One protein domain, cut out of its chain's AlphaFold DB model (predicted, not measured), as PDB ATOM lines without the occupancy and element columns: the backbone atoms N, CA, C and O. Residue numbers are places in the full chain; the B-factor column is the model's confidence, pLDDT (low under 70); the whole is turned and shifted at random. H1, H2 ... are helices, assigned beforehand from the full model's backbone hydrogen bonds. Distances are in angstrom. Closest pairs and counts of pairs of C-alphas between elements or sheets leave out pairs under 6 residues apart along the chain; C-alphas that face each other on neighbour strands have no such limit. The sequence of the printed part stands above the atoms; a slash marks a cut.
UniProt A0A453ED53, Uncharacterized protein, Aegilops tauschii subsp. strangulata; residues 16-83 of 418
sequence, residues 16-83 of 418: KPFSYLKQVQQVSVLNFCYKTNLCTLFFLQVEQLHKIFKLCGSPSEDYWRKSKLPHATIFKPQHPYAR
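This is residues 16 to 83 of the 418 residues of an uncharacterized protein of Aegilops tauschii subsp. strangulata (UniProt A0A453ED53). One long, straight helix, H1, makes the length, and its residues 16 to 44 stick out alone. Beside the rest of H1 a small head folds back, a loop with two short helices, H2 and H3. The printed part has 68 residues, all helix in class, in the order H1, H2, H3, with no named strand. It is extended, with a radius of gyration of the C-alphas of 18.9 A, and spans 61 by 22 by 15 A.

H1, residues 16 to 56, is apart from H2, residues 61 to 66, across a tight link. After another tight link, H3, residues 72 to 75, is close to H2 but not clearly touching; their closest C-alphas, Trp 64 and Ala 72, are 7.2 A apart. H3 is also close to H1 but not clearly touching, the closest C-alphas, Val 46 and Phe 75, being 6.7 A apart. Every O i to N i+4 pair is within hydrogen-bond range in H2, and 36 of 37 in H1; H3 is too short for such a pair.

H1 runs 58.7 A from C-alpha 16 at (39.763, 9.685, 6.789) to C-alpha 56. H3 ends at C-alpha 75, (-6.028, 2.389, 8.711).

The printed part has no cut. Residues 16 to 41 and 68 to 74 have pLDDT under 70.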
ATOM      1  N   LYS A  16      40.710  10.763   7.142       43.44
ATOM      2  CA  LYS A  16      39.763   9.685   6.789       43.44
ATOM      3  C   LYS A  16      38.448   9.613   7.598       43.44
ATOM      4  O   LYS A  16      37.455   9.221   6.985       43.44
ATOM      5  N   PRO A  17      38.346   9.976   8.897       45.38
ATOM      6  CA  PRO A  17      37.051   9.924   9.584       45.38
ATOM      7  C   PRO A  17      36.063  10.969   9.049       45.38
ATOM      8  O   PRO A  17      34.860  10.731   9.068       45.38
ATOM      9  N   PHE A  18      36.539  12.103   8.523       40.66
ATOM     10  CA  PHE A  18      35.671  13.211   8.113       40.66
ATOM     11  C   PHE A  18      34.878  12.937   6.826       40.66
ATOM     12  O   PHE A  18      33.751  13.412   6.691       40.66
ATOM     13  N   SER A  19      35.427  12.162   5.884       49.06
ATOM     14  CA  SER A  19      34.689  11.725   4.690       49.06
ATOM     15  C   SER A  19      33.648  10.661   5.033       49.06
ATOM     16  O   SER A  19      32.508  10.765   4.584       49.06
ATOM     17  N   TYR A  20      33.999   9.693   5.888       43.47
ATOM     18  CA  TYR A  20      33.069   8.652   6.329       43.47
ATOM     19  C   TYR A  20      31.939   9.229   7.193       43.47
ATOM     20  O   TYR A  20      30.777   8.915   6.959       43.47
ATOM     21  N   LEU A  21      32.239  10.156   8.113       50.44
ATOM     22  CA  LEU A  21      31.220  10.892   8.867       50.44
ATOM     23  C   LEU A  21      30.323  11.725   7.947       50.44
ATOM     24  O   LEU A  21      29.111  11.683   8.119       50.44
ATOM     25  N   LYS A  22      30.863  12.409   6.926       50.56
ATOM     26  CA  LYS A  22      30.033  13.120   5.938       50.56
ATOM     27  C   LYS A  22      29.143  12.176   5.126       50.56
ATOM     28  O   LYS A  22      27.987  12.521   4.906       50.56
ATOM     29  N   GLN A  23      29.616  10.988   4.736       50.97
ATOM     30  CA  GLN A  23      28.774   9.980   4.078       50.97
ATOM     31  C   GLN A  23      27.708   9.408   5.017       50.97
ATOM     32  O   GLN A  23      26.542   9.379   4.645       50.97
ATOM     33  N   VAL A  24      28.058   9.010   6.244       56.44
ATOM     34  CA  VAL A  24      27.093   8.515   7.240       56.44
ATOM     35  C   VAL A  24      26.070   9.596   7.587       56.44
ATOM     36  O   VAL A  24      24.882   9.298   7.676       56.44
ATOM     37  N   GLN A  25      26.482  10.860   7.707       48.72
ATOM     38  CA  GLN A  25      25.591  11.989   7.960       48.72
ATOM     39  C   GLN A  25      24.723  12.317   6.738       48.72
ATOM     40  O   GLN A  25      23.534  12.553   6.916       48.72
ATOM     41  N   GLN A  26      25.238  12.247   5.504       48.34
ATOM     42  CA  GLN A  26      24.416  12.362   4.291       48.34
ATOM     43  C   GLN A  26      23.420  11.207   4.160       48.34
ATOM     44  O   GLN A  26      22.253  11.463   3.902       48.34
ATOM     45  N   VAL A  27      23.825   9.955   4.387       60.59
ATOM     46  CA  VAL A  27      22.929   8.785   4.352       60.59
ATOM     47  C   VAL A  27      21.904   8.841   5.486       60.59
ATOM     48  O   VAL A  27      20.756   8.456   5.274       60.59
ATOM     49  N   SER A  28      22.267   9.378   6.653       56.44
ATOM     50  CA  SER A  28      21.346   9.616   7.774       56.44
ATOM     51  C   SER A  28      20.376  10.758   7.486       56.44
ATOM     52  O   SER A  28      19.194  10.613   7.765       56.44
ATOM     53  N   VAL A  29      20.827  11.862   6.882       56.94
ATOM     54  CA  VAL A  29      19.965  12.977   6.453       56.94
ATOM     55  C   VAL A  29      19.081  12.568   5.276       56.94
ATOM     56  O   VAL A  29      17.924  12.965   5.240       56.94
ATOM     57  N   LEU A  30      19.560  11.727   4.357       56.69
ATOM     58  CA  LEU A  30      18.766  11.191   3.251       56.69
ATOM     59  C   LEU A  30      17.743  10.167   3.754       56.69
ATOM     60  O   LEU A  30      16.592  10.232   3.343       56.69
ATOM     61  N   ASN A  31      18.107   9.283   4.691       58.00
ATOM     62  CA  ASN A  31      17.140   8.409   5.362       58.00
ATOM     63  C   ASN A  31      16.148   9.210   6.201       58.00
ATOM     64  O   ASN A  31      14.966   8.904   6.164       58.00
ATOM     65  N   PHE A  32      16.588  10.240   6.926       62.41
ATOM     66  CA  PHE A  32      15.701  11.110   7.692       62.41
ATOM     67  C   PHE A  32      14.748  11.858   6.762       62.41
ATOM     68  O   PHE A  32      13.551  11.794   6.980       62.41
ATOM     69  N   CYS A  33      15.242  12.475   5.689       53.34
ATOM     70  CA  CYS A  33      14.442  13.202   4.705       53.34
ATOM     71  C   CYS A  33      13.500  12.276   3.919       53.34
ATOM     72  O   CYS A  33      12.338  12.612   3.710       53.34
ATOM     73  N   TYR A  34      13.948  11.080   3.528       57.41
ATOM     74  CA  TYR A  34      13.084  10.085   2.894       57.41
ATOM     75  C   TYR A  34      12.034   9.568   3.880       57.41
ATOM     76  O   TYR A  34      10.869   9.467   3.523       57.41
ATOM     77  N   LYS A  35      12.403   9.309   5.140       66.06
ATOM     78  CA  LYS A  35      11.486   8.844   6.189       66.06
ATOM     79  C   LYS A  35      10.512   9.935   6.632       66.06
ATOM     80  O   LYS A  35       9.361   9.606   6.872       66.06
ATOM     81  N   THR A  36      10.902  11.211   6.678       63.47
ATOM     82  CA  THR A  36       9.971  12.322   6.934       63.47
ATOM     83  C   THR A  36       9.062  12.564   5.740       63.47
ATOM     84  O   THR A  36       7.867  12.677   5.957       63.47
ATOM     85  N   ASN A  37       9.549  12.547   4.494       62.62
ATOM     86  CA  ASN A  37       8.674  12.642   3.317       62.62
ATOM     87  C   ASN A  37       7.718  11.443   3.212       62.62
ATOM     88  O   ASN A  37       6.531  11.634   2.966       62.62
ATOM     89  N   LEU A  38       8.194  10.219   3.459       68.31
ATOM     90  CA  LEU A  38       7.364   9.013   3.478       68.31
ATOM     91  C   LEU A  38       6.347   9.057   4.629       68.31
ATOM     92  O   LEU A  38       5.188   8.721   4.412       68.31
ATOM     93  N   CYS A  39       6.736   9.532   5.818       64.81
ATOM     94  CA  CYS A  39       5.803   9.801   6.913       64.81
ATOM     95  C   CYS A  39       4.790  10.888   6.542       64.81
ATOM     96  O   CYS A  39       3.614  10.682   6.789       64.81
ATOM     97  N   THR A  40       5.187  12.003   5.927       65.25
ATOM     98  CA  THR A  40       4.272  13.076   5.504       65.25
ATOM     99  C   THR A  40       3.277  12.572   4.460       65.25
ATOM    100  O   THR A  40       2.081  12.788   4.615       65.25
ATOM    101  N   LEU A  41       3.731  11.830   3.445       68.44
ATOM    102  CA  LEU A  41       2.855  11.193   2.456       68.44
ATOM    103  C   LEU A  41       1.909  10.171   3.107       68.44
ATOM    104  O   LEU A  41       0.720  10.153   2.791       68.44
ATOM    105  N   PHE A  42       2.402   9.372   4.055       73.88
ATOM    106  CA  PHE A  42       1.588   8.432   4.828       73.88
ATOM    107  C   PHE A  42       0.560   9.149   5.717       73.88
ATOM    108  O   PHE A  42      -0.604   8.762   5.729       73.88
ATOM    109  N   PHE A  43       0.942  10.224   6.414       72.12
ATOM    110  CA  PHE A  43       0.041  11.034   7.234       72.12
ATOM    111  C   PHE A  43      -1.040  11.699   6.382       72.12
ATOM    112  O   PHE A  43      -2.209  11.591   6.731       72.12
ATOM    113  N   LEU A  44      -0.687  12.287   5.235       81.31
ATOM    114  CA  LEU A  44      -1.653  12.840   4.278       81.31
ATOM    115  C   LEU A  44      -2.610  11.757   3.750       81.31
ATOM    116  O   LEU A  44      -3.809  12.002   3.619       81.31
ATOM    117  N   GLN A  45      -2.116  10.540   3.495       83.25
ATOM    118  CA  GLN A  45      -2.949   9.409   3.080       83.25
ATOM    119  C   GLN A  45      -3.898   8.938   4.198       83.25
ATOM    120  O   GLN A  45      -5.073   8.694   3.927       83.25
ATOM    121  N   VAL A  46      -3.426   8.843   5.447       84.25
ATOM    122  CA  VAL A  46      -4.248   8.507   6.626       84.25
ATOM    123  C   VAL A  46      -5.292   9.593   6.899       84.25
ATOM    124  O   VAL A  46      -6.455   9.276   7.135       84.25
ATOM    125  N   GLU A  47      -4.912  10.868   6.823       87.56
ATOM    126  CA  GLU A  47      -5.806  12.012   7.031       87.56
ATOM    127  C   GLU A  47      -6.903  12.063   5.957       87.56
ATOM    128  O   GLU A  47      -8.083  12.230   6.272       87.56
ATOM    129  N   GLN A  48      -6.543  11.845   4.688       90.44
ATOM    130  CA  GLN A  48      -7.508  11.777   3.594       90.44
ATOM    131  C   GLN A  48      -8.438  10.560   3.720       90.44
ATOM    132  O   GLN A  48      -9.633  10.668   3.445       90.44
ATOM    133  N   LEU A  49      -7.933   9.417   4.184       89.38
ATOM    134  CA  LEU A  49      -8.734   8.217   4.434       89.38
ATOM    135  C   LEU A  49      -9.688   8.400   5.633       89.38
ATOM    136  O   LEU A  49     -10.852   8.009   5.553       89.38
ATOM    137  N   HIS A  50      -9.258   9.101   6.687       89.19
ATOM    138  CA  HIS A  50     -10.126   9.550   7.782       89.19
ATOM    139  C   HIS A  50     -11.222  10.510   7.284       89.19
ATOM    140  O   HIS A  50     -12.392  10.326   7.618       89.19
ATOM    141  N   LYS A  51     -10.876  11.499   6.444       92.50
ATOM    142  CA  LYS A  51     -11.843  12.409   5.797       92.50
ATOM    143  C   LYS A  51     -12.883  11.643   4.972       92.50
ATOM    144  O   LYS A  51     -14.069  11.943   5.081       92.50
ATOM    145  N   ILE A  52     -12.457  10.636   4.203       94.12
ATOM    146  CA  ILE A  52     -13.353   9.765   3.428       94.12
ATOM    147  C   ILE A  52     -14.307   9.007   4.357       94.12
ATOM    148  O   ILE A  52     -15.516   9.093   4.165       94.12
ATOM    149  N   PHE A  53     -13.815   8.313   5.390       93.06
ATOM    150  CA  PHE A  53     -14.692   7.538   6.278       93.06
ATOM    151  C   PHE A  53     -15.641   8.414   7.112       93.06
ATOM    152  O   PHE A  53     -16.780   8.022   7.348       93.06
ATOM    153  N   LYS A  54     -15.229   9.629   7.492       93.56
ATOM    154  CA  LYS A  54     -16.079  10.599   8.208       93.56
ATOM    155  C   LYS A  54     -17.303  11.064   7.395       93.56
ATOM    156  O   LYS A  54     -18.276  11.523   7.990       93.56
ATOM    157  N   LEU A  55     -17.261  10.937   6.064       95.88
ATOM    158  CA  LEU A  55     -18.366  11.237   5.143       95.88
ATOM    159  C   LEU A  55     -19.072   9.960   4.654       95.88
ATOM    160  O   LEU A  55     -20.286   9.820   4.785       95.88
ATOM    161  N   CYS A  56     -18.315   9.015   4.099       95.50
ATOM    162  CA  CYS A  56     -18.833   7.819   3.431       95.50
ATOM    163  C   CYS A  56     -19.183   6.667   4.390       95.50
ATOM    164  O   CYS A  56     -19.795   5.690   3.955       95.50
ATOM    165  N   GLY A  57     -18.825   6.789   5.672       93.56
ATOM    166  CA  GLY A  57     -18.881   5.730   6.679       93.56
ATOM    167  C   GLY A  57     -17.593   4.900   6.736       93.56
ATOM    168  O   GLY A  57     -16.799   4.883   5.792       93.56
ATOM    169  N   SER A  58     -17.373   4.197   7.851       91.56
ATOM    170  CA  SER A  58     -16.309   3.187   7.939       91.56
ATOM    171  C   SER A  58     -16.669   1.935   7.121       91.56
ATOM    172  O   SER A  58     -17.843   1.565   7.079       91.56
ATOM    173  N   PRO A  59     -15.692   1.224   6.519       89.94
ATOM    174  CA  PRO A  59     -15.962  -0.035   5.829       89.94
ATOM    175  C   PRO A  59     -16.427  -1.130   6.797       89.94
ATOM    176  O   PRO A  59     -16.015  -1.156   7.961       89.94
ATOM    177  N   SER A  60     -17.230  -2.066   6.286       87.69
ATOM    178  CA  SER A  60     -17.708  -3.238   7.028       87.69
ATOM    179  C   SER A  60     -16.574  -4.202   7.397       87.69
ATOM    180  O   SER A  60     -15.523  -4.236   6.753       87.69
ATOM    181  N   GLU A  61     -16.785  -5.043   8.414       86.25
ATOM    182  CA  GLU A  61     -15.787  -6.053   8.797       86.25
ATOM    183  C   GLU A  61     -15.519  -7.054   7.662       86.25
ATOM    184  O   GLU A  61     -14.387  -7.489   7.473       86.25
ATOM    185  N   ASP A  62     -16.533  -7.369   6.849       85.50
ATOM    186  CA  ASP A  62     -16.369  -8.206   5.660       85.50
ATOM    187  C   ASP A  62     -15.536  -7.551   4.565       85.50
ATOM    188  O   ASP A  62     -14.754  -8.251   3.921       85.50
ATOM    189  N   TYR A  63     -15.641  -6.233   4.374       85.56
ATOM    190  CA  TYR A  63     -14.718  -5.518   3.497       85.56
ATOM    191  C   TYR A  63     -13.282  -5.670   4.007       85.56
ATOM    192  O   TYR A  63     -12.413  -6.103   3.252       85.56
ATOM    193  N   TRP A  64     -13.035  -5.413   5.298       84.31
ATOM    194  CA  TRP A  64     -11.698  -5.551   5.883       84.31
ATOM    195  C   TRP A  64     -11.145  -6.981   5.755       84.31
ATOM    196  O   TRP A  64     -10.003  -7.139   5.324       84.31
ATOM    197  N   ARG A  65     -11.960  -8.015   6.024       85.12
ATOM    198  CA  ARG A  65     -11.600  -9.439   5.849       85.12
ATOM    199  C   ARG A  65     -11.249  -9.805   4.403       85.12
ATOM    200  O   ARG A  65     -10.315 -10.571   4.178       85.12
ATOM    201  N   LYS A  66     -11.996  -9.288   3.420       82.56
ATOM    202  CA  LYS A  66     -11.754  -9.531   1.983       82.56
ATOM    203  C   LYS A  66     -10.570  -8.714   1.454       82.56
ATOM    204  O   LYS A  66      -9.889  -9.145   0.522       82.56
ATOM    205  N   SER A  67     -10.325  -7.538   2.031       72.38
ATOM    206  CA  SER A  67      -9.272  -6.623   1.606       72.38
ATOM    207  C   SER A  67      -7.889  -7.183   1.959       72.38
ATOM    208  O   SER A  67      -7.457  -7.177   3.109       72.38
ATOM    209  N   LYS A  68      -7.145  -7.651   0.950       69.25
ATOM    210  CA  LYS A  68      -5.747  -8.109   1.091       69.25
ATOM    211  C   LYS A  68      -4.773  -6.924   1.225       69.25
ATOM    212  O   LYS A  68      -3.763  -6.855   0.529       69.25
ATOM    213  N   LEU A  69      -5.118  -5.951   2.068       67.44
ATOM    214  CA  LEU A  69      -4.378  -4.707   2.252       67.44
ATOM    215  C   LEU A  69      -3.282  -4.895   3.314       67.44
ATOM    216  O   LEU A  69      -3.606  -5.181   4.473       67.44
ATOM    217  N   PRO A  70      -1.990  -4.719   2.975       59.56
ATOM    218  CA  PRO A  70      -0.932  -4.754   3.974       59.56
ATOM    219  C   PRO A  70      -1.163  -3.639   5.002       59.56
ATOM    220  O   PRO A  70      -1.429  -2.493   4.643       59.56
ATOM    221  N   HIS A  71      -1.071  -3.988   6.285       59.16
ATOM    222  CA  HIS A  71      -1.298  -3.083   7.419       59.16
ATOM    223  C   HIS A  71      -2.706  -2.452   7.503       59.16
ATOM    224  O   HIS A  71      -2.856  -1.375   8.082       59.16
ATOM    225  N   ALA A  72      -3.751  -3.131   7.007       61.91
ATOM    226  CA  ALA A  72      -5.153  -2.693   7.123       61.91
ATOM    227  C   ALA A  72      -5.559  -2.229   8.542       61.91
ATOM    228  O   ALA A  72      -6.303  -1.263   8.694       61.91
ATOM    229  N   THR A  73      -5.016  -2.866   9.584       61.06
ATOM    230  CA  THR A  73      -5.246  -2.525  10.998       61.06
ATOM    231  C   THR A  73      -4.782  -1.123  11.396       61.06
ATOM    232  O   THR A  73      -5.360  -0.555  12.316       61.06
ATOM    233  N   ILE A  74      -3.794  -0.534  10.711       68.56
ATOM    234  CA  ILE A  74      -3.316   0.836  10.981       68.56
ATOM    235  C   ILE A  74      -4.291   1.882  10.410       68.56
ATOM    236  O   ILE A  74      -4.405   2.985  10.938       68.56
ATOM    237  N   PHE A  75      -5.036   1.525   9.359       70.50
ATOM    238  CA  PHE A  75      -6.028   2.389   8.711       70.50
ATOM    239  C   PHE A  75      -7.455   2.204   9.253       70.50
ATOM    240  O   PHE A  75      -8.352   2.962   8.878       70.50
ATOM    241  N   LYS A  76      -7.695   1.209  10.116       75.38
ATOM    242  CA  LYS A  76      -9.010   0.937  10.708       75.38
ATOM    243  C   LYS A  76      -9.308   1.953  11.825       75.38
ATOM    244  O   LYS A  76      -8.564   1.995  12.805       75.38
ATOM    245  N   PRO A  77     -10.381   2.765  11.736       74.94
ATOM    246  CA  PRO A  77     -10.739   3.690  12.808       74.94
ATOM    247  C   PRO A  77     -11.088   2.953  14.104       74.94
ATOM    248  O   PRO A  77     -11.794   1.949  14.069       74.94
ATOM    249  N   GLN A  78     -10.655   3.501  15.245       77.56
ATOM    250  CA  GLN A  78     -10.988   2.973  16.579       77.56
ATOM    251  C   GLN A  78     -12.503   2.977  16.848       77.56
ATOM    252  O   GLN A  78     -13.022   2.084  17.506       77.56
ATOM    253  N   HIS A  79     -13.214   3.961  16.291       80.81
ATOM    254  CA  HIS A  79     -14.670   4.062  16.335       80.81
ATOM    255  C   HIS A  79     -15.212   4.081  14.897       80.81
ATOM    256  O   HIS A  79     -14.767   4.922  14.109       80.81
ATOM    257  N   PRO A  80     -16.144   3.185  14.518       87.50
ATOM    258  CA  PRO A  80     -16.774   3.216  13.203       87.50
ATOM    259  C   PRO A  80     -17.546   4.518  12.961       87.50
ATOM    260  O   PRO A  80     -18.351   4.938  13.791       87.50
ATOM    261  N   TYR A  81     -17.338   5.142  11.803       91.88
ATOM    262  CA  TYR A  81     -18.125   6.295  11.378       91.88
ATOM    263  C   TYR A  81     -19.426   5.834  10.726       91.88
ATOM    264  O   TYR A  81     -19.409   5.004   9.815       91.88
ATOM    265  N   ALA A  82     -20.546   6.413  11.159       93.25
ATOM    266  CA  ALA A  82     -21.789   6.357  10.402       93.25
ATOM    267  C   ALA A  82     -21.627   7.115   9.074       93.25
ATOM    268  O   ALA A  82     -20.946   8.142   9.016       93.25
ATOM    269  N   ARG A  83     -22.264   6.613   8.014       95.50
ATOM    270  CA  ARG A  83     -22.323   7.272   6.707       95.50
ATOM    271  C   ARG A  83     -23.201   8.524   6.789       95.50
ATOM    272  O   ARG A  83     -24.257   8.477   7.405       95.50
TER     273      ARG A  83